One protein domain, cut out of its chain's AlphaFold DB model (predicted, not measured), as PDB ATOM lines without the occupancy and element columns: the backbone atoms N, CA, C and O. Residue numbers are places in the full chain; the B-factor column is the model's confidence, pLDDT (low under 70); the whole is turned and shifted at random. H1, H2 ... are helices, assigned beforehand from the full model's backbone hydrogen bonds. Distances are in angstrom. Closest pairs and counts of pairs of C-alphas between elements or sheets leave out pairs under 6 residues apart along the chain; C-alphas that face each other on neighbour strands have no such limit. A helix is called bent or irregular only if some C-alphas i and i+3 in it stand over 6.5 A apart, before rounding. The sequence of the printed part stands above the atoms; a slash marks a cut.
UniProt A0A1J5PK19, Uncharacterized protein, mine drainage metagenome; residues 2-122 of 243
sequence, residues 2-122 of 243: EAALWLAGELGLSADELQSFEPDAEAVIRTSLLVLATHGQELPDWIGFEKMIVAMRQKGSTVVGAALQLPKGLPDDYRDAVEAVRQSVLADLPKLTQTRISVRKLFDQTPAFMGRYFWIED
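This is residues 2 to 122 of the 243 residues of an uncharacterized protein of mine drainage metagenome (UniProt A0A1J5PK19). The long helix H6 runs along one side of a compact all-helix body and makes most of its length, while H3 sits in the middle and crosses it. H1 lies beside H3 near the first end of H6, with H2 on H1; near the last end, H5 folds back along H6 as a helical hairpin, and H4, with H7 on it, closes that end. The printed part has 121 residues with seven named helices, H1 to H7 in chain order, and no named strand. The radius of gyration of the C-alphas is 13.4 A, and the C-alphas span 38 by 31 by 24 A.

Find C-alpha 76 at (9.162, 62.323, 6.899); from there H6, residues 76 to 96, runs 28.7 A to C-alpha 96 at (27.760, 46.325, -7.927). It has a kink of 32 degrees near residue 90 and is irregular, with C-alphas 77 and 80 standing 7.4 A apart. Look next for H3, residues 25 to 37, 18.5 A long, and H4, residues 46 to 59, 20.0 A long. H1 is residues 2 to 10, beginning at C-alpha 2 at (14.177, 53.178, 13.333). The shorter helices are H2, residues 15 to 20; H5, residues 61 to 67; and H7, residues 103 to 109.

Start at the hub, H6, which touches four other helices. Its residues 82 to 89 touch H3, about perpendicular at 73 degrees, and the closest C-alphas, of Arg 30 and Val 85, are 6.5 A apart. Its residues 78 to 82 touch H1, with the C-alphas of Ala 3 and Tyr 78 closest at 5.5 A. Its residues 90 to 94 touch H5, the other half of the hairpin, at a shallow tilt of 22 degrees, opposite ways; the C-alphas of Ser 61 and Leu 93 are closest at 5.7 A. H4 and H6 only just touch, with 3 pairs of C-alphas within 8 A, the closest being those of Ile 53 and Leu 96 at 7.0 A. H1 touches H3 at a tilt of 35.0 degrees, only just steep, the same way, with the C-alphas of Ala 4 and Ile 29 closest at 5.3 A. Farther out, H2 touches H1, its Ala 15 C-alpha 5.8 A from that of Leu 5, and H7 touches H4, with the C-alphas of Glu 50 and Val 103 closest at 6.3 A. Among the pairs that are apart are H1 and H4, and H2 and H6. In H1, H2, H3, H4, H5 and H7 every O i to N i+4 pair is within hydrogen-bond range; in H6 it is 13 of 17.

The two C-alphas farthest apart, those of Asp 77 and Arg 100, are 39.1 A apart. The printed part has no cut, and no link between helices is long. Residues 110 to 122 hold no named element. The mean pLDDT of the printed part is 92.9, and residue 122 is under 70.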
ATOM      1  N   GLU A   2      15.632  53.112  13.603       94.31
ATOM      2  CA  GLU A   2      14.177  53.178  13.333       94.31
ATOM      3  C   GLU A   2      13.796  53.124  11.840       94.31
ATOM      4  O   GLU A   2      12.936  52.339  11.457       94.31
ATOM      5  N   ALA A   3      14.506  53.859  10.974       95.88
ATOM      6  CA  ALA A   3      14.301  53.784   9.523       95.88
ATOM      7  C   ALA A   3      14.564  52.378   8.939       95.88
ATOM      8  O   ALA A   3      13.887  51.959   8.004       95.88
ATOM      9  N   ALA A   4      15.530  51.642   9.500       96.56
ATOM     10  CA  ALA A   4      15.834  50.271   9.096       96.56
ATOM     11  C   ALA A   4      14.723  49.304   9.531       96.56
ATOM     12  O   ALA A   4      14.298  48.479   8.729       96.56
ATOM     13  N   LEU A   5      14.209  49.454  10.758       96.06
ATOM     14  CA  LEU A   5      13.075  48.672  11.268       96.06
ATOM     15  C   LEU A   5      11.810  48.908  10.437       96.06
ATOM     16  O   LEU A   5      11.114  47.954  10.101       96.06
ATOM     17  N   TRP A   6      11.537  50.162  10.062       96.44
ATOM     18  CA  TRP A   6      10.408  50.490   9.193       96.44
ATOM     19  C   TRP A   6      10.536  49.810   7.821       96.44
ATOM     20  O   TRP A   6       9.614  49.125   7.391       96.44
ATOM     21  N   LEU A   7      11.701  49.918   7.168       96.81
ATOM     22  CA  LEU A   7      11.940  49.275   5.868       96.81
ATOM     23  C   LEU A   7      11.907  47.746   5.925       96.81
ATOM     24  O   LEU A   7      11.450  47.117   4.975       96.81
ATOM     25  N   ALA A   8      12.414  47.150   7.002       94.31
ATOM     26  CA  ALA A   8      12.346  45.710   7.211       94.31
ATOM     27  C   ALA A   8      10.893  45.242   7.379       94.31
ATOM     28  O   ALA A   8      10.504  44.259   6.753       94.31
ATOM     29  N   GLY A   9      10.075  46.001   8.119       91.56
ATOM     30  CA  GLY A   9       8.644  45.738   8.269       91.56
ATOM     31  C   GLY A   9       7.879  45.794   6.944       91.56
ATOM     32  O   GLY A   9       7.070  44.910   6.669       91.56
ATOM     33  N   GLU A  10       8.193  46.762   6.075       93.38
ATOM     34  CA  GLU A  10       7.633  46.836   4.712       93.38
ATOM     35  C   GLU A  10       8.030  45.637   3.829       93.38
ATOM     36  O   GLU A  10       7.355  45.338   2.844       93.38
ATOM     37  N   LEU A  11       9.116  44.943   4.182       93.56
ATOM     38  CA  LEU A  11       9.627  43.743   3.513       93.56
ATOM     39  C   LEU A  11       9.370  42.465   4.328       93.56
ATOM     40  O   LEU A  11      10.078  41.472   4.173       93.56
ATOM     41  N   GLY A  12       8.375  42.487   5.217       85.12
ATOM     42  CA  GLY A  12       7.886  41.293   5.904       85.12
ATOM     43  C   GLY A  12       8.788  40.733   7.006       85.12
ATOM     44  O   GLY A  12       8.504  39.637   7.480       85.12
ATOM     45  N   LEU A  13       9.830  41.454   7.438       87.69
ATOM     46  CA  LEU A  13      10.678  41.053   8.564       87.69
ATOM     47  C   LEU A  13      10.322  41.870   9.810       87.69
ATOM     48  O   LEU A  13      10.367  43.104   9.792       87.69
ATOM     49  N   SER A  14       9.958  41.191  10.899       87.69
ATOM     50  CA  SER A  14       9.558  41.873  12.132       87.69
ATOM     51  C   SER A  14      10.746  42.531  12.846       87.69
ATOM     52  O   SER A  14      11.908  42.182  12.632       87.69
ATOM     53  N   ALA A  15      10.458  43.494  13.725       89.00
ATOM     54  CA  ALA A  15      11.483  44.178  14.513       89.00
ATOM     55  C   ALA A  15      12.278  43.215  15.412       89.00
ATOM     56  O   ALA A  15      13.499  43.335  15.491       89.00
ATOM     57  N   ASP A  16      11.591  42.263  16.051       83.06
ATOM     58  CA  ASP A  16      12.204  41.283  16.952       83.06
ATOM     59  C   ASP A  16      13.114  40.318  16.182       83.06
ATOM     60  O   ASP A  16      14.245  40.060  16.594       83.06
ATOM     61  N   GLU A  17      12.658  39.840  15.018       82.56
ATOM     62  CA  GLU A  17      13.476  39.012  14.127       82.56
ATOM     63  C   GLU A  17      14.689  39.793  13.626       82.56
ATOM     64  O   GLU A  17      15.809  39.302  13.744       82.56
ATOM     65  N   LEU A  18      14.506  41.027  13.139       87.38
ATOM     66  CA  LEU A  18      15.616  41.843  12.653       87.38
ATOM     67  C   LEU A  18      16.676  42.058  13.742       87.38
ATOM     68  O   LEU A  18      17.865  41.933  13.467       87.38
ATOM     69  N   GLN A  19      16.259  42.365  14.971       86.88
ATOM     70  CA  GLN A  19      17.174  42.590  16.092       86.88
ATOM     71  C   GLN A  19      17.961  41.338  16.480       86.88
ATOM     72  O   GLN A  19      19.106  41.469  16.908       86.88
ATOM     73  N   SER A  20      17.398  40.139  16.289       82.25
ATOM     74  CA  SER A  20      18.099  38.880  16.571       82.25
ATOM     75  C   SER A  20      19.345  38.656  15.701       82.25
ATOM     76  O   SER A  20      20.234  37.909  16.102       82.25
ATOM     77  N   PHE A  21      19.442  39.342  14.554       83.62
ATOM     78  CA  PHE A  21      20.615  39.317  13.673       83.62
ATOM     79  C   PHE A  21      21.673  40.379  14.021       83.62
ATOM     80  O   PHE A  21      22.668  40.485  13.311       83.62
ATOM     81  N   GLU A  22      21.442  41.202  15.053       85.06
ATOM     82  CA  GLU A  22      22.300  42.333  15.451       85.06
ATOM     83  C   GLU A  22      22.813  43.197  14.269       85.06
ATOM     84  O   GLU A  22      24.012  43.473  14.162       85.06
ATOM     85  N   PRO A  23      21.942  43.634  13.339       89.44
ATOM     86  CA  PRO A  23      22.398  44.171  12.071       89.44
ATOM     87  C   PRO A  23      22.875  45.619  12.182       89.44
ATOM     88  O   PRO A  23      22.344  46.433  12.947       89.44
ATOM     89  N   ASP A  24      23.801  45.983  11.297       94.25
ATOM     90  CA  ASP A  24      24.057  47.386  11.004       94.25
ATOM     91  C   ASP A  24      22.836  48.012  10.307       94.25
ATOM     92  O   ASP A  24      22.335  47.519   9.291       94.25
ATOM     93  N   ALA A  25      22.342  49.122  10.855       95.31
ATOM     94  CA  ALA A  25      21.136  49.769  10.347       95.31
ATOM     95  C   ALA A  25      21.310  50.281   8.907       95.31
ATOM     96  O   ALA A  25      20.349  50.283   8.137       95.31
ATOM     97  N   GLU A  26      22.513  50.720   8.531       97.31
ATOM     98  CA  GLU A  26      22.788  51.185   7.176       97.31
ATOM     99  C   GLU A  26      22.770  50.016   6.186       97.31
ATOM    100  O   GLU A  26      22.172  50.134   5.115       97.31
ATOM    101  N   ALA A  27      23.347  48.872   6.560       97.06
ATOM    102  CA  ALA A  27      23.336  47.651   5.758       97.06
ATOM    103  C   ALA A  27      21.910  47.170   5.438       97.06
ATOM    104  O   ALA A  27      21.630  46.795   4.293       97.06
ATOM    105  N   VAL A  28      20.992  47.253   6.408       97.75
ATOM    106  CA  VAL A  28      19.566  46.938   6.207       97.75
ATOM    107  C   VAL A  28      18.931  47.913   5.218       97.75
ATOM    108  O   VAL A  28      18.362  47.476   4.221       97.75
ATOM    109  N   ILE A  29      19.091  49.229   5.421       98.38
ATOM    110  CA  ILE A  29      18.530  50.252   4.518       98.38
ATOM    111  C   ILE A  29      19.051  50.049   3.085       98.38
ATOM    112  O   ILE A  29      18.280  50.099   2.125       98.38
ATOM    113  N   ARG A  30      20.354  49.784   2.927       98.50
ATOM    114  CA  ARG A  30      20.991  49.527   1.627       98.50
ATOM    115  C   ARG A  30      20.364  48.333   0.916       98.50
ATOM    116  O   ARG A  30      20.016  48.455  -0.259       98.50
ATOM    117  N   THR A  31      20.211  47.203   1.605       98.12
ATOM    118  CA  THR A  31      19.585  46.011   1.023       98.12
ATOM    119  C   THR A  31      18.116  46.262   0.698       98.12
ATOM    120  O   THR A  31      17.707  45.972  -0.425       98.12
ATOM    121  N   SER A  32      17.340  46.872   1.599       98.19
ATOM    122  CA  SER A  32      15.924  47.183   1.356       98.19
ATOM    123  C   SER A  32      15.725  48.043   0.106       98.19
ATOM    124  O   SER A  32      14.851  47.760  -0.711       98.19
ATOM    125  N   LEU A  33      16.569  49.059  -0.103       98.31
ATOM    126  CA  LEU A  33      16.512  49.893  -1.306       98.31
ATOM    127  C   LEU A  33      16.775  49.084  -2.587       98.31
ATOM    128  O   LEU A  33      16.102  49.302  -3.595       98.31
ATOM    129  N   LEU A  34      17.722  48.138  -2.563       97.88
ATOM    130  CA  LEU A  34      17.993  47.262  -3.708       97.88
ATOM    131  C   LEU A  34      16.849  46.277  -3.978       97.88
ATOM    132  O   LEU A  34      16.478  46.082  -5.137       97.88
ATOM    133  N   VAL A  35      16.263  45.697  -2.928       97.44
ATOM    134  CA  VAL A  35      15.092  44.814  -3.024       97.44
ATOM    135  C   VAL A  35      13.940  45.557  -3.697       97.44
ATOM    136  O   VAL A  35      13.409  45.100  -4.709       97.44
ATOM    137  N   LEU A  36      13.620  46.763  -3.227       96.06
ATOM    138  CA  LEU A  36      12.546  47.576  -3.798       96.06
ATOM    139  C   LEU A  36      12.833  47.993  -5.249       96.06
ATOM    140  O   LEU A  36      11.957  47.879  -6.108       96.06
ATOM    141  N   ALA A  37      14.069  48.401  -5.559       95.56
ATOM    142  CA  ALA A  37      14.484  48.751  -6.923       95.56
ATOM    143  C   ALA A  37      14.448  47.555  -7.892       95.56
ATOM    144  O   ALA A  37      14.410  47.731  -9.114       95.56
ATOM    145  N   THR A  38      14.466  46.332  -7.364       94.44
ATOM    146  CA  THR A  38      14.367  45.092  -8.141       94.44
ATOM    147  C   THR A  38      12.994  44.423  -8.056       94.44
ATOM    148  O   THR A  38      12.809  43.383  -8.686       94.44
ATOM    149  N   HIS A  39      12.017  45.069  -7.405       92.56
ATOM    150  CA  HIS A  39      10.644  44.593  -7.193       92.56
ATOM    151  C   HIS A  39      10.518  43.346  -6.301       92.56
ATOM    152  O   HIS A  39       9.549  42.598  -6.428       92.56
ATOM    153  N   GLY A  40      11.479  43.114  -5.408       91.75
ATOM    154  CA  GLY A  40      11.343  42.116  -4.352       91.75
ATOM    155  C   GLY A  40      10.381  42.569  -3.248       91.75
ATOM    156  O   GLY A  40      10.058  43.753  -3.136       91.75
ATOM    157  N   GLN A  41       9.912  41.607  -2.453       90.25
ATOM    158  CA  GLN A  41       8.928  41.815  -1.380       90.25
ATOM    159  C   GLN A  41       9.435  41.370  -0.004       90.25
ATOM    160  O   GLN A  41       8.747  41.579   0.986       90.25
ATOM    161  N   GLU A  42      10.629  40.780   0.056       92.19
ATOM    162  CA  GLU A  42      11.225  40.242   1.275       92.19
ATOM    163  C   GLU A  42      12.718  40.569   1.345       92.19
ATOM    164  O   GLU A  42      13.379  40.735   0.311       92.19
ATOM    165  N   LEU A  43      13.251  40.684   2.565       93.69
ATOM    166  CA  LEU A  43      14.694  40.764   2.768       93.69
ATOM    167  C   LEU A  43      15.330  39.407   2.428       93.69
ATOM    168  O   LEU A  43      14.852  38.375   2.896       93.69
ATOM    169  N   PRO A  44      16.387  39.384   1.603       93.81
ATOM    170  CA  PRO A  44      16.896  38.138   1.065       93.81
ATOM    171  C   PRO A  44      17.809  37.408   2.057       93.81
ATOM    172  O   PRO A  44      18.515  38.031   2.850       93.81
ATOM    173  N   ASP A  45      17.873  36.085   1.928       90.44
ATOM    174  CA  ASP A  45      19.036  35.294   2.339       90.44
ATOM    175  C   ASP A  45      20.213  35.518   1.363       90.44
ATOM    176  O   ASP A  45      20.112  36.270   0.383       90.44
ATOM    177  N   TRP A  46      21.350  34.851   1.584       89.56
ATOM    178  CA  TRP A  46      22.496  34.973   0.674       89.56
ATOM    179  C   TRP A  46      22.144  34.622  -0.790       89.56
ATOM    180  O   TRP A  46      22.598  35.294  -1.721       89.56
ATOM    181  N   ILE A  47      21.305  33.607  -1.026       84.75
ATOM    182  CA  ILE A  47      20.944  33.148  -2.379       84.75
ATOM    183  C   ILE A  47      20.097  34.198  -3.101       84.75
ATOM    184  O   ILE A  47      20.339  34.509  -4.275       84.75
ATOM    185  N   GLY A  48      19.076  34.717  -2.423       91.94
ATOM    186  CA  GLY A  48      18.220  35.783  -2.922       91.94
ATOM    187  C   GLY A  48      19.042  37.028  -3.232       91.94
ATOM    188  O   GLY A  48      18.895  37.615  -4.308       91.94
ATOM    189  N   PHE A  49      19.981  37.364  -2.347       95.12
ATOM    190  CA  PHE A  49      20.864  38.507  -2.511       95.12
ATOM    191  C   PHE A  49      21.781  38.328  -3.725       95.12
ATOM    192  O   PHE A  49      21.853  39.204  -4.589       95.12
ATOM    193  N   GLU A  50      22.416  37.163  -3.874       94.00
ATOM    194  CA  GLU A  50      23.275  36.876  -5.022       94.00
ATOM    195  C   GLU A  50      22.503  36.947  -6.349       94.00
ATOM    196  O   GLU A  50      22.947  37.611  -7.294       94.00
ATOM    197  N   LYS A  51      21.313  36.335  -6.416       93.06
ATOM    198  CA  LYS A  51      20.439  36.395  -7.600       93.06
ATOM    199  C   LYS A  51      20.035  37.827  -7.939       93.06
ATOM    200  O   LYS A  51      20.058  38.200  -9.115       93.06
ATOM    201  N   MET A  52      19.710  38.633  -6.930       96.31
ATOM    202  CA  MET A  52      19.378  40.047  -7.095       96.31
ATOM    203  C   MET A  52      20.545  40.819  -7.729       96.31
ATOM    204  O   MET A  52      20.352  41.515  -8.730       96.31
ATOM    205  N   ILE A  53      21.775  40.638  -7.232       97.00
ATOM    206  CA  ILE A  53      22.966  41.292  -7.796       97.00
ATOM    207  C   ILE A  53      23.253  40.812  -9.227       97.00
ATOM    208  O   ILE A  53      23.599  41.622 -10.092       97.00
ATOM    209  N   VAL A  54      23.083  39.521  -9.528       95.31
ATOM    210  CA  VAL A  54      23.226  39.000 -10.901       95.31
ATOM    211  C   VAL A  54      22.206  39.644 -11.845       95.31
ATOM    212  O   VAL A  54      22.581  40.093 -12.930       95.31
ATOM    213  N   ALA A  55      20.944  39.762 -11.429       94.31
ATOM    214  CA  ALA A  55      19.913  40.436 -12.213       94.31
ATOM    215  C   ALA A  55      20.242  41.926 -12.430       94.31
ATOM    216  O   ALA A  55      20.073  42.451 -13.532       94.31
ATOM    217  N   MET A  56      20.782  42.608 -11.415       96.50
ATOM    218  CA  MET A  56      21.257  43.992 -11.542       96.50
ATOM    219  C   MET A  56      22.412  44.120 -12.542       96.50
ATOM    220  O   MET A  56      22.412  45.043 -13.355       96.50
ATOM    221  N   ARG A  57      23.379  43.191 -12.532       96.38
ATOM    222  CA  ARG A  57      24.488  43.151 -13.506       96.38
ATOM    223  C   ARG A  57      23.992  42.989 -14.943       96.38
ATOM    224  O   ARG A  57      24.562  43.594 -15.845       96.38
ATOM    225  N   GLN A  58      22.924  42.219 -15.154       94.06
ATOM    226  CA  GLN A  58      22.299  42.047 -16.471       94.06
ATOM    227  C   GLN A  58      21.542  43.302 -16.928       94.06
ATOM    228  O   GLN A  58      21.614  43.662 -18.100       94.06
ATOM    229  N   LYS A  59      20.838  43.984 -16.014       93.50
ATOM    230  CA  LYS A  59      20.106  45.233 -16.305       93.50
ATOM    231  C   LYS A  59      21.037  46.436 -16.516       93.50
ATOM    232  O   LYS A  59      20.714  47.330 -17.295       93.50
ATOM    233  N   GLY A  60      22.181  46.459 -15.835       92.75
ATOM    234  CA  GLY A  60      23.178  47.527 -15.903       92.75
ATOM    235  C   GLY A  60      22.884  48.725 -14.990       92.75
ATOM    236  O   GLY A  60      21.750  48.981 -14.584       92.75
ATOM    237  N   SER A  61      23.940  49.486 -14.676       93.31
ATOM    238  CA  SER A  61      23.923  50.566 -13.673       93.31
ATOM    239  C   SER A  61      22.860  51.638 -13.921       93.31
ATOM    240  O   SER A  61      22.246  52.107 -12.969       93.31
ATOM    241  N   THR A  62      22.633  52.041 -15.174       94.19
ATOM    242  CA  THR A  62      21.686  53.118 -15.510       94.19
ATOM    243  C   THR A  62      20.244  52.725 -15.199       94.19
ATOM    244  O   THR A  62      19.507  53.505 -14.604       94.19
ATOM    245  N   VAL A  63      19.849  51.501 -15.565       94.69
ATOM    246  CA  VAL A  63      18.485  50.994 -15.344       94.69
ATOM    247  C   VAL A  63      18.225  50.817 -13.853       94.69
ATOM    248  O   VAL A  63      17.193  51.252 -13.347       94.69
ATOM    249  N   VAL A  64      19.182  50.227 -13.136       95.12
ATOM    250  CA  VAL A  64      19.069  50.020 -11.689       95.12
ATOM    251  C   VAL A  64      19.056  51.357 -10.941       95.12
ATOM    252  O   VAL A  64      18.232  51.548 -10.053       95.12
ATOM    253  N   GLY A  65      19.906  52.313 -11.330       96.19
ATOM    254  CA  GLY A  65      19.941  53.647 -10.728       96.19
ATOM    255  C   GLY A  65      18.648  54.434 -10.927       96.19
ATOM    256  O   GLY A  65      18.204  55.110 -10.003       96.19
ATOM    257  N   ALA A  66      17.996  54.301 -12.086       96.12
ATOM    258  CA  ALA A  66      16.689  54.910 -12.326       96.12
ATOM    259  C   ALA A  66      15.584  54.303 -11.439       96.12
ATOM    260  O   ALA A  66      14.693  55.024 -10.992       96.12
ATOM    261  N   ALA A  67      15.656  52.998 -11.152       95.88
ATOM    262  CA  ALA A  67      14.708  52.308 -10.276       95.88
ATOM    263  C   ALA A  67      14.951  52.570  -8.776       95.88
ATOM    264  O   ALA A  67      14.043  52.374  -7.968       95.88
ATOM    265  N   LEU A  68      16.146  53.034  -8.397       96.75
ATOM    266  CA  LEU A  68      16.524  53.305  -7.011       96.75
ATOM    267  C   LEU A  68      15.918  54.630  -6.508       96.75
ATOM    268  O   LEU A  68      16.587  55.664  -6.443       96.75
ATOM    269  N   GLN A  69      14.635  54.587  -6.163       95.75
ATOM    270  CA  GLN A  69      13.852  55.715  -5.650       95.75
ATOM    271  C   GLN A  69      13.597  55.585  -4.144       95.75
ATOM    272  O   GLN A  69      13.708  54.495  -3.582       95.75
ATOM    273  N   LEU A  70      13.231  56.692  -3.491       96.44
ATOM    274  CA  LEU A  70      12.736  56.628  -2.116       96.44
ATOM    275  C   LEU A  70      11.429  55.813  -2.064       96.44
ATOM    276  O   LEU A  70      10.570  55.992  -2.936       96.44
ATOM    277  N   PRO A  71      11.253  54.941  -1.057       94.12
ATOM    278  CA  PRO A  71      10.051  54.129  -0.926       94.12
ATOM    279  C   PRO A  71       8.787  54.978  -0.785       94.12
ATOM    280  O   PRO A  71       8.787  56.060  -0.190       94.12
ATOM    281  N   LYS A  72       7.678  54.471  -1.327       91.25
ATOM    282  CA  LYS A  72       6.365  55.092  -1.126       91.25
ATOM    283  C   LYS A  72       5.973  54.965   0.344       91.25
ATOM    284  O   LYS A  72       6.218  53.934   0.949       91.25
ATOM    285  N   GLY A  73       5.359  56.007   0.899       92.62
ATOM    286  CA  GLY A  73       4.924  56.000   2.299       92.62
ATOM    287  C   GLY A  73       6.047  56.172   3.323       92.62
ATOM    288  O   GLY A  73       5.751  56.123   4.510       92.62
ATOM    289  N   LEU A  74       7.293  56.417   2.888       95.75
ATOM    290  CA  LEU A  74       8.412  56.694   3.790       95.75
ATOM    291  C   LEU A  74       8.072  57.874   4.728       95.75
ATOM    292  O   LEU A  74       7.818  58.972   4.210       95.75
ATOM    293  N   PRO A  75       8.078  57.670   6.063       97.25
ATOM    294  CA  PRO A  75       7.853  58.730   7.040       97.25
ATOM    295  C   PRO A  75       8.841  59.883   6.884       97.25
ATOM    296  O   PRO A  75      10.021  59.664   6.598       97.25
ATOM    297  N   ASP A  76       8.363  61.110   7.100       95.81
ATOM    298  CA  ASP A  76       9.162  62.323   6.899       95.81
ATOM    299  C   ASP A  76      10.420  62.338   7.780       95.81
ATOM    300  O   ASP A  76      11.499  62.664   7.285       95.81
ATOM    301  N   ASP A  77      10.315  61.843   9.016       95.50
ATOM    302  CA  ASP A  77      11.424  61.739   9.976       95.50
ATOM    303  C   ASP A  77      12.571  60.827   9.495       95.50
ATOM    304  O   ASP A  77      13.702  60.935   9.969       95.50
ATOM    305  N   TYR A  78      12.316  59.933   8.531       96.75
ATOM    306  CA  TYR A  78      13.313  58.995   8.000       96.75
ATOM    307  C   TYR A  78      13.876  59.418   6.639       96.75
ATOM    308  O   TYR A  78      14.837  58.806   6.162       96.75
ATOM    309  N   ARG A  79      13.301  60.445   5.996       96.56
ATOM    310  CA  ARG A  79      13.645  60.827   4.617       96.56
ATOM    311  C   ARG A  79      15.118  61.150   4.442       96.56
ATOM    312  O   ARG A  79      15.739  60.592   3.542       96.56
ATOM    313  N   ASP A  80      15.674  61.998   5.300       96.88
ATOM    314  CA  ASP A  80      17.063  62.449   5.171       96.88
ATOM    315  C   ASP A  80      18.051  61.293   5.352       96.88
ATOM    316  O   ASP A  80      18.996  61.141   4.576       96.88
ATOM    317  N   ALA A  81      17.792  60.425   6.335       96.00
ATOM    318  CA  ALA A  81      18.617  59.252   6.592       96.00
ATOM    319  C   ALA A  81      18.585  58.272   5.408       96.00
ATOM    320  O   ALA A  81      19.634  57.841   4.929       96.00
ATOM    321  N   VAL A  82      17.394  57.945   4.893       98.06
ATOM    322  CA  VAL A  82      17.255  57.010   3.766       98.06
ATOM    323  C   VAL A  82      17.794  57.614   2.468       98.06
ATOM    324  O   VAL A  82      18.413  56.895   1.687       98.06
ATOM    325  N   GLU A  83      17.638  58.920   2.241       98.31
ATOM    326  CA  GLU A  83      18.204  59.598   1.069       98.31
ATOM    327  C   GLU A  83      19.736  59.593   1.094       98.31
ATOM    328  O   GLU A  83      20.358  59.278   0.078       98.31
ATOM    329  N   ALA A  84      20.359  59.856   2.247       97.94
ATOM    330  CA  ALA A  84      21.813  59.770   2.388       97.94
ATOM    331  C   ALA A  84      22.331  58.363   2.032       97.94
ATOM    332  O   ALA A  84      23.288  58.214   1.261       97.94
ATOM    333  N   VAL A  85      21.647  57.320   2.514       98.25
ATOM    334  CA  VAL A  85      21.982  55.935   2.163       98.25
ATOM    335  C   VAL A  85      21.742  55.667   0.679       98.25
ATOM    336  O   VAL A  85      22.613  55.096   0.021       98.25
ATOM    337  N   ARG A  86      20.628  56.136   0.105       98.38
ATOM    338  CA  ARG A  86      20.326  55.988  -1.327       98.38
ATOM    339  C   ARG A  86      21.432  56.570  -2.204       98.38
ATOM    340  O   ARG A  86      21.873  55.902  -3.138       98.38
ATOM    341  N   GLN A  87      21.934  57.761  -1.879       98.38
ATOM    342  CA  GLN A  87      23.057  58.384  -2.592       98.38
ATOM    343  C   GLN A  87      24.330  57.539  -2.518       98.38
ATOM    344  O   GLN A  87      25.033  57.367  -3.516       98.38
ATOM    345  N   SER A  88      24.609  56.946  -1.358       97.62
ATOM    346  CA  SER A  88      25.759  56.055  -1.217       97.62
ATOM    347  C   SER A  88      25.613  54.760  -2.037       97.62
ATOM    348  O   SER A  88      26.585  54.304  -2.634       97.62
ATOM    349  N   VAL A  89      24.398  54.206  -2.153       97.69
ATOM    350  CA  VAL A  89      24.121  53.044  -3.014       97.69
ATOM    351  C   VAL A  89      24.295  53.417  -4.486       97.69
ATOM    352  O   VAL A  89      24.909  52.649  -5.226       97.69
ATOM    353  N   LEU A  90      23.837  54.602  -4.913       97.88
ATOM    354  CA  LEU A  90      24.080  55.112  -6.271       97.88
ATOM    355  C   LEU A  90      25.577  55.200  -6.593       97.88
ATOM    356  O   LEU A  90      25.986  54.816  -7.688       97.88
ATOM    357  N   ALA A  91      26.395  55.657  -5.641       96.94
ATOM    358  CA  ALA A  91      27.847  55.717  -5.802       96.94
ATOM    359  C   ALA A  91      28.492  54.321  -5.931       96.94
ATOM    360  O   ALA A  91      29.490  54.160  -6.638       96.94
ATOM    361  N   ASP A  92      27.904  53.304  -5.294       95.81
ATOM    362  CA  ASP A  92      28.372  51.915  -5.337       95.81
ATOM    363  C   ASP A  92      27.887  51.146  -6.590       95.81
ATOM    364  O   ASP A  92      28.503  50.144  -6.973       95.81
ATOM    365  N   LEU A  93      26.839  51.616  -7.290       95.50
ATOM    366  CA  LEU A  93      26.230  50.927  -8.444       95.50
ATOM    367  C   LEU A  93      27.207  50.516  -9.561       95.50
ATOM    368  O   LEU A  93      27.089  49.378 -10.040       95.50
ATOM    369  N   PRO A  94      28.189  51.345  -9.973       94.44
ATOM    370  CA  PRO A  94      29.164  50.933 -10.981       94.44
ATOM    371  C   PRO A  94      29.955  49.686 -10.564       94.44
ATOM    372  O   PRO A  94      30.276  48.845 -11.403       94.44
ATOM    373  N   LYS A  95      30.238  49.525  -9.264       94.75
ATOM    374  CA  LYS A  95      30.946  48.358  -8.715       94.75
ATOM    375  C   LYS A  95      30.015  47.169  -8.470       94.75
ATOM    376  O   LYS A  95      30.446  46.036  -8.658       94.75
ATOM    377  N   LEU A  96      28.757  47.395  -8.092       94.31
ATOM    378  CA  LEU A  96      27.760  46.325  -7.927       94.31
ATOM    379  C   LEU A  96      27.451  45.623  -9.259       94.31
ATOM    380  O   LEU A  96      27.343  44.397  -9.326       94.31
ATOM    381  N   THR A  97      27.360  46.411 -10.334       93.88
ATOM    382  CA  THR A  97      26.981  45.942 -11.676       93.88
ATOM    383  C   THR A  97      28.157  45.474 -12.540       93.88
ATOM    384  O   THR A  97      27.949  45.001 -13.657       93.88
ATOM    385  N   GLN A  98      29.393  45.523 -12.032       89.44
ATOM    386  CA  GLN A  98      30.557  45.022 -12.764       89.44
ATOM    387  C   GLN A  98      30.579  43.484 -12.816       89.44
ATOM    388  O   GLN A  98      30.318  42.807 -11.823       89.44
ATOM    389  N   THR A  99      30.980  42.910 -13.950       90.44
ATOM    390  CA  THR A  99      31.042  41.447 -14.146       90.44
ATOM    391  C   THR A  99      32.444  40.853 -13.975       90.44
ATOM    392  O   THR A  99      32.607  39.639 -14.054       90.44
ATOM    393  N   ARG A 100      33.467  41.683 -13.713       88.06
ATOM    394  CA  ARG A 100      34.879  41.252 -13.616       88.06
ATOM    395  C   ARG A 100      35.196  40.382 -12.397       88.06
ATOM    396  O   ARG A 100      36.180  39.652 -12.423       88.06
ATOM    397  N   ILE A 101      34.400  40.478 -11.334       86.94
ATOM    398  CA  ILE A 101      34.544  39.669 -10.118       86.94
ATOM    399  C   ILE A 101      33.225  38.968  -9.806       86.94
ATOM    400  O   ILE A 101      32.147  39.502 -10.089       86.94
ATOM    401  N   SER A 102      33.293  37.770  -9.223       89.31
ATOM    402  CA  SER A 102      32.092  37.067  -8.762       89.31
ATOM    403  C   SER A 102      31.369  37.876  -7.682       89.31
ATOM    404  O   SER A 102      31.960  38.752  -7.045       89.31
ATOM    405  N   VAL A 103      30.073  37.613  -7.502       91.00
ATOM    406  CA  VAL A 103      29.266  38.278  -6.469       91.00
ATOM    407  C   VAL A 103      29.835  37.959  -5.090       91.00
ATOM    408  O   VAL A 103      30.182  38.882  -4.362       91.00
ATOM    409  N   ARG A 104      30.092  36.678  -4.790       87.31
ATOM    410  CA  ARG A 104      30.738  36.266  -3.534       87.31
ATOM    411  C   ARG A 104      32.059  36.994  -3.264       87.31
ATOM    412  O   ARG A 104      32.255  37.533  -2.187       87.31
ATOM    413  N   LYS A 105      32.944  37.118  -4.261       84.31
ATOM    414  CA  LYS A 105      34.218  37.843  -4.098       84.31
ATOM    415  C   LYS A 105      34.023  39.340  -3.819       84.31
ATOM    416  O   LYS A 105      34.823  39.936  -3.099       84.31
ATOM    417  N   LEU A 106      32.993  39.958  -4.397       91.75
ATOM    418  CA  LEU A 106      32.676  41.360  -4.132       91.75
ATOM    419  C   LEU A 106      32.307  41.568  -2.658       91.75
ATOM    420  O   LEU A 106      32.838  42.487  -2.052       91.75
ATOM    421  N   PHE A 107      31.464  40.716  -2.079       92.44
ATOM    422  CA  PHE A 107      30.965  40.923  -0.716       92.44
ATOM    423  C   PHE A 107      31.856  40.314   0.380       92.44
ATOM    424  O   PHE A 107      31.936  40.897   1.453       92.44
ATOM    425  N   ASP A 108      32.624  39.256   0.091       85.06
ATOM    426  CA  ASP A 108      33.484  38.598   1.093       85.06
ATOM    427  C   ASP A 108      34.946  39.061   1.061       85.06
ATOM    428  O   ASP A 108      35.668  38.919   2.043       85.06
ATOM    429  N   GLN A 109      35.432  39.553  -0.086       82.12
ATOM    430  CA  GLN A 109      36.869  39.801  -0.309       82.12
ATOM    431  C   GLN A 109      37.177  41.218  -0.798       82.12
ATOM    432  O   GLN A 109      38.311  41.510  -1.185       82.12
ATOM    433  N   THR A 110      36.187  42.112  -0.807       87.50
ATOM    434  CA  THR A 110      36.407  43.531  -1.104       87.50
ATOM    435  C   THR A 110      36.120  44.335   0.159       87.50
ATOM    436  O   THR A 110      34.950  44.503   0.493       87.50
ATOM    437  N   PRO A 111      37.143  44.889   0.842       90.44
ATOM    438  CA  PRO A 111      36.965  45.567   2.131       90.44
ATOM    439  C   PRO A 111      35.905  46.671   2.126       90.44
ATOM    440  O   PRO A 111      35.228  46.892   3.118       90.44
ATOM    441  N   ALA A 112      35.721  47.342   0.986       90.88
ATOM    442  CA  ALA A 112      34.705  48.377   0.838       90.88
ATOM    443  C   ALA A 112      33.258  47.853   0.852       90.88
ATOM    444  O   ALA A 112      32.367  48.679   0.958       90.88
ATOM    445  N   PHE A 113      33.019  46.545   0.695       93.25
ATOM    446  CA  PHE A 113      31.691  45.916   0.579       93.25
ATOM    447  C   PHE A 113      31.394  44.875   1.666       93.25
ATOM    448  O   PHE A 113      30.227  44.534   1.854       93.25
ATOM    449  N   MET A 114      32.412  44.398   2.385       90.00
ATOM    450  CA  MET A 114      32.239  43.476   3.510       90.00
ATOM    451  C   MET A 114      31.358  44.115   4.590       90.00
ATOM    452  O   MET A 114      31.636  45.228   5.030       90.00
ATOM    453  N   GLY A 115      30.272  43.433   4.967       88.88
ATOM    454  CA  GLY A 115      29.296  43.916   5.957       88.88
ATOM    455  C   GLY A 115      28.477  45.141   5.528       88.88
ATOM    456  O   GLY A 115      27.695  45.661   6.313       88.88
ATOM    457  N   ARG A 116      28.633  45.629   4.288       95.06
ATOM    458  CA  ARG A 116      27.948  46.845   3.810       95.06
ATOM    459  C   ARG A 116      26.489  46.596   3.428       95.06
ATOM    460  O   ARG A 116      25.738  47.546   3.259       95.06
ATOM    461  N   TYR A 117      26.103  45.344   3.227       96.69
ATOM    462  CA  TYR A 117      24.747  44.948   2.872       96.69
ATOM    463  C   TYR A 117      24.296  43.851   3.817       96.69
ATOM    464  O   TYR A 117      25.102  43.035   4.251       96.69
ATOM    465  N   PHE A 118      23.008  43.869   4.125       95.00
ATOM    466  CA  PHE A 118      22.361  42.873   4.956       95.00
ATOM    467  C   PHE A 118      21.813  41.727   4.099       95.00
ATOM    468  O   PHE A 118      21.292  41.964   3.005       95.00
ATOM    469  N   TRP A 119      21.879  40.513   4.621       93.56
ATOM    470  CA  TRP A 119      21.089  39.358   4.206       93.56
ATOM    471  C   TRP A 119      20.826  38.515   5.452       93.56
ATOM    472  O   TRP A 119      21.573  38.589   6.426       93.56
ATOM    473  N   ILE A 120      19.761  37.723   5.427       89.25
ATOM    474  CA  ILE A 120      19.428  36.828   6.531       89.25
ATOM    475  C   ILE A 120      20.438  35.676   6.532       89.25
ATOM    476  O   ILE A 120      20.497  34.887   5.586       89.25
ATOM    477  N   GLU A 121      21.255  35.598   7.582       73.31
ATOM    478  CA  GLU A 121      22.160  34.477   7.824       73.31
ATOM    479  C   GLU A 121      21.395  33.363   8.539       73.31
ATOM    480  O   GLU A 121      21.302  33.318   9.764       73.31
ATOM    481  N   ASP A 122      20.807  32.453   7.764       61.91
ATOM    482  CA  ASP A 122      20.313  31.198   8.321       61.91
ATOM    483  C   ASP A 122      21.492  30.219   8.441       61.91
ATOM    484  O   ASP A 122      22.005  29.715   7.435       61.91
TER     485      ASP A 122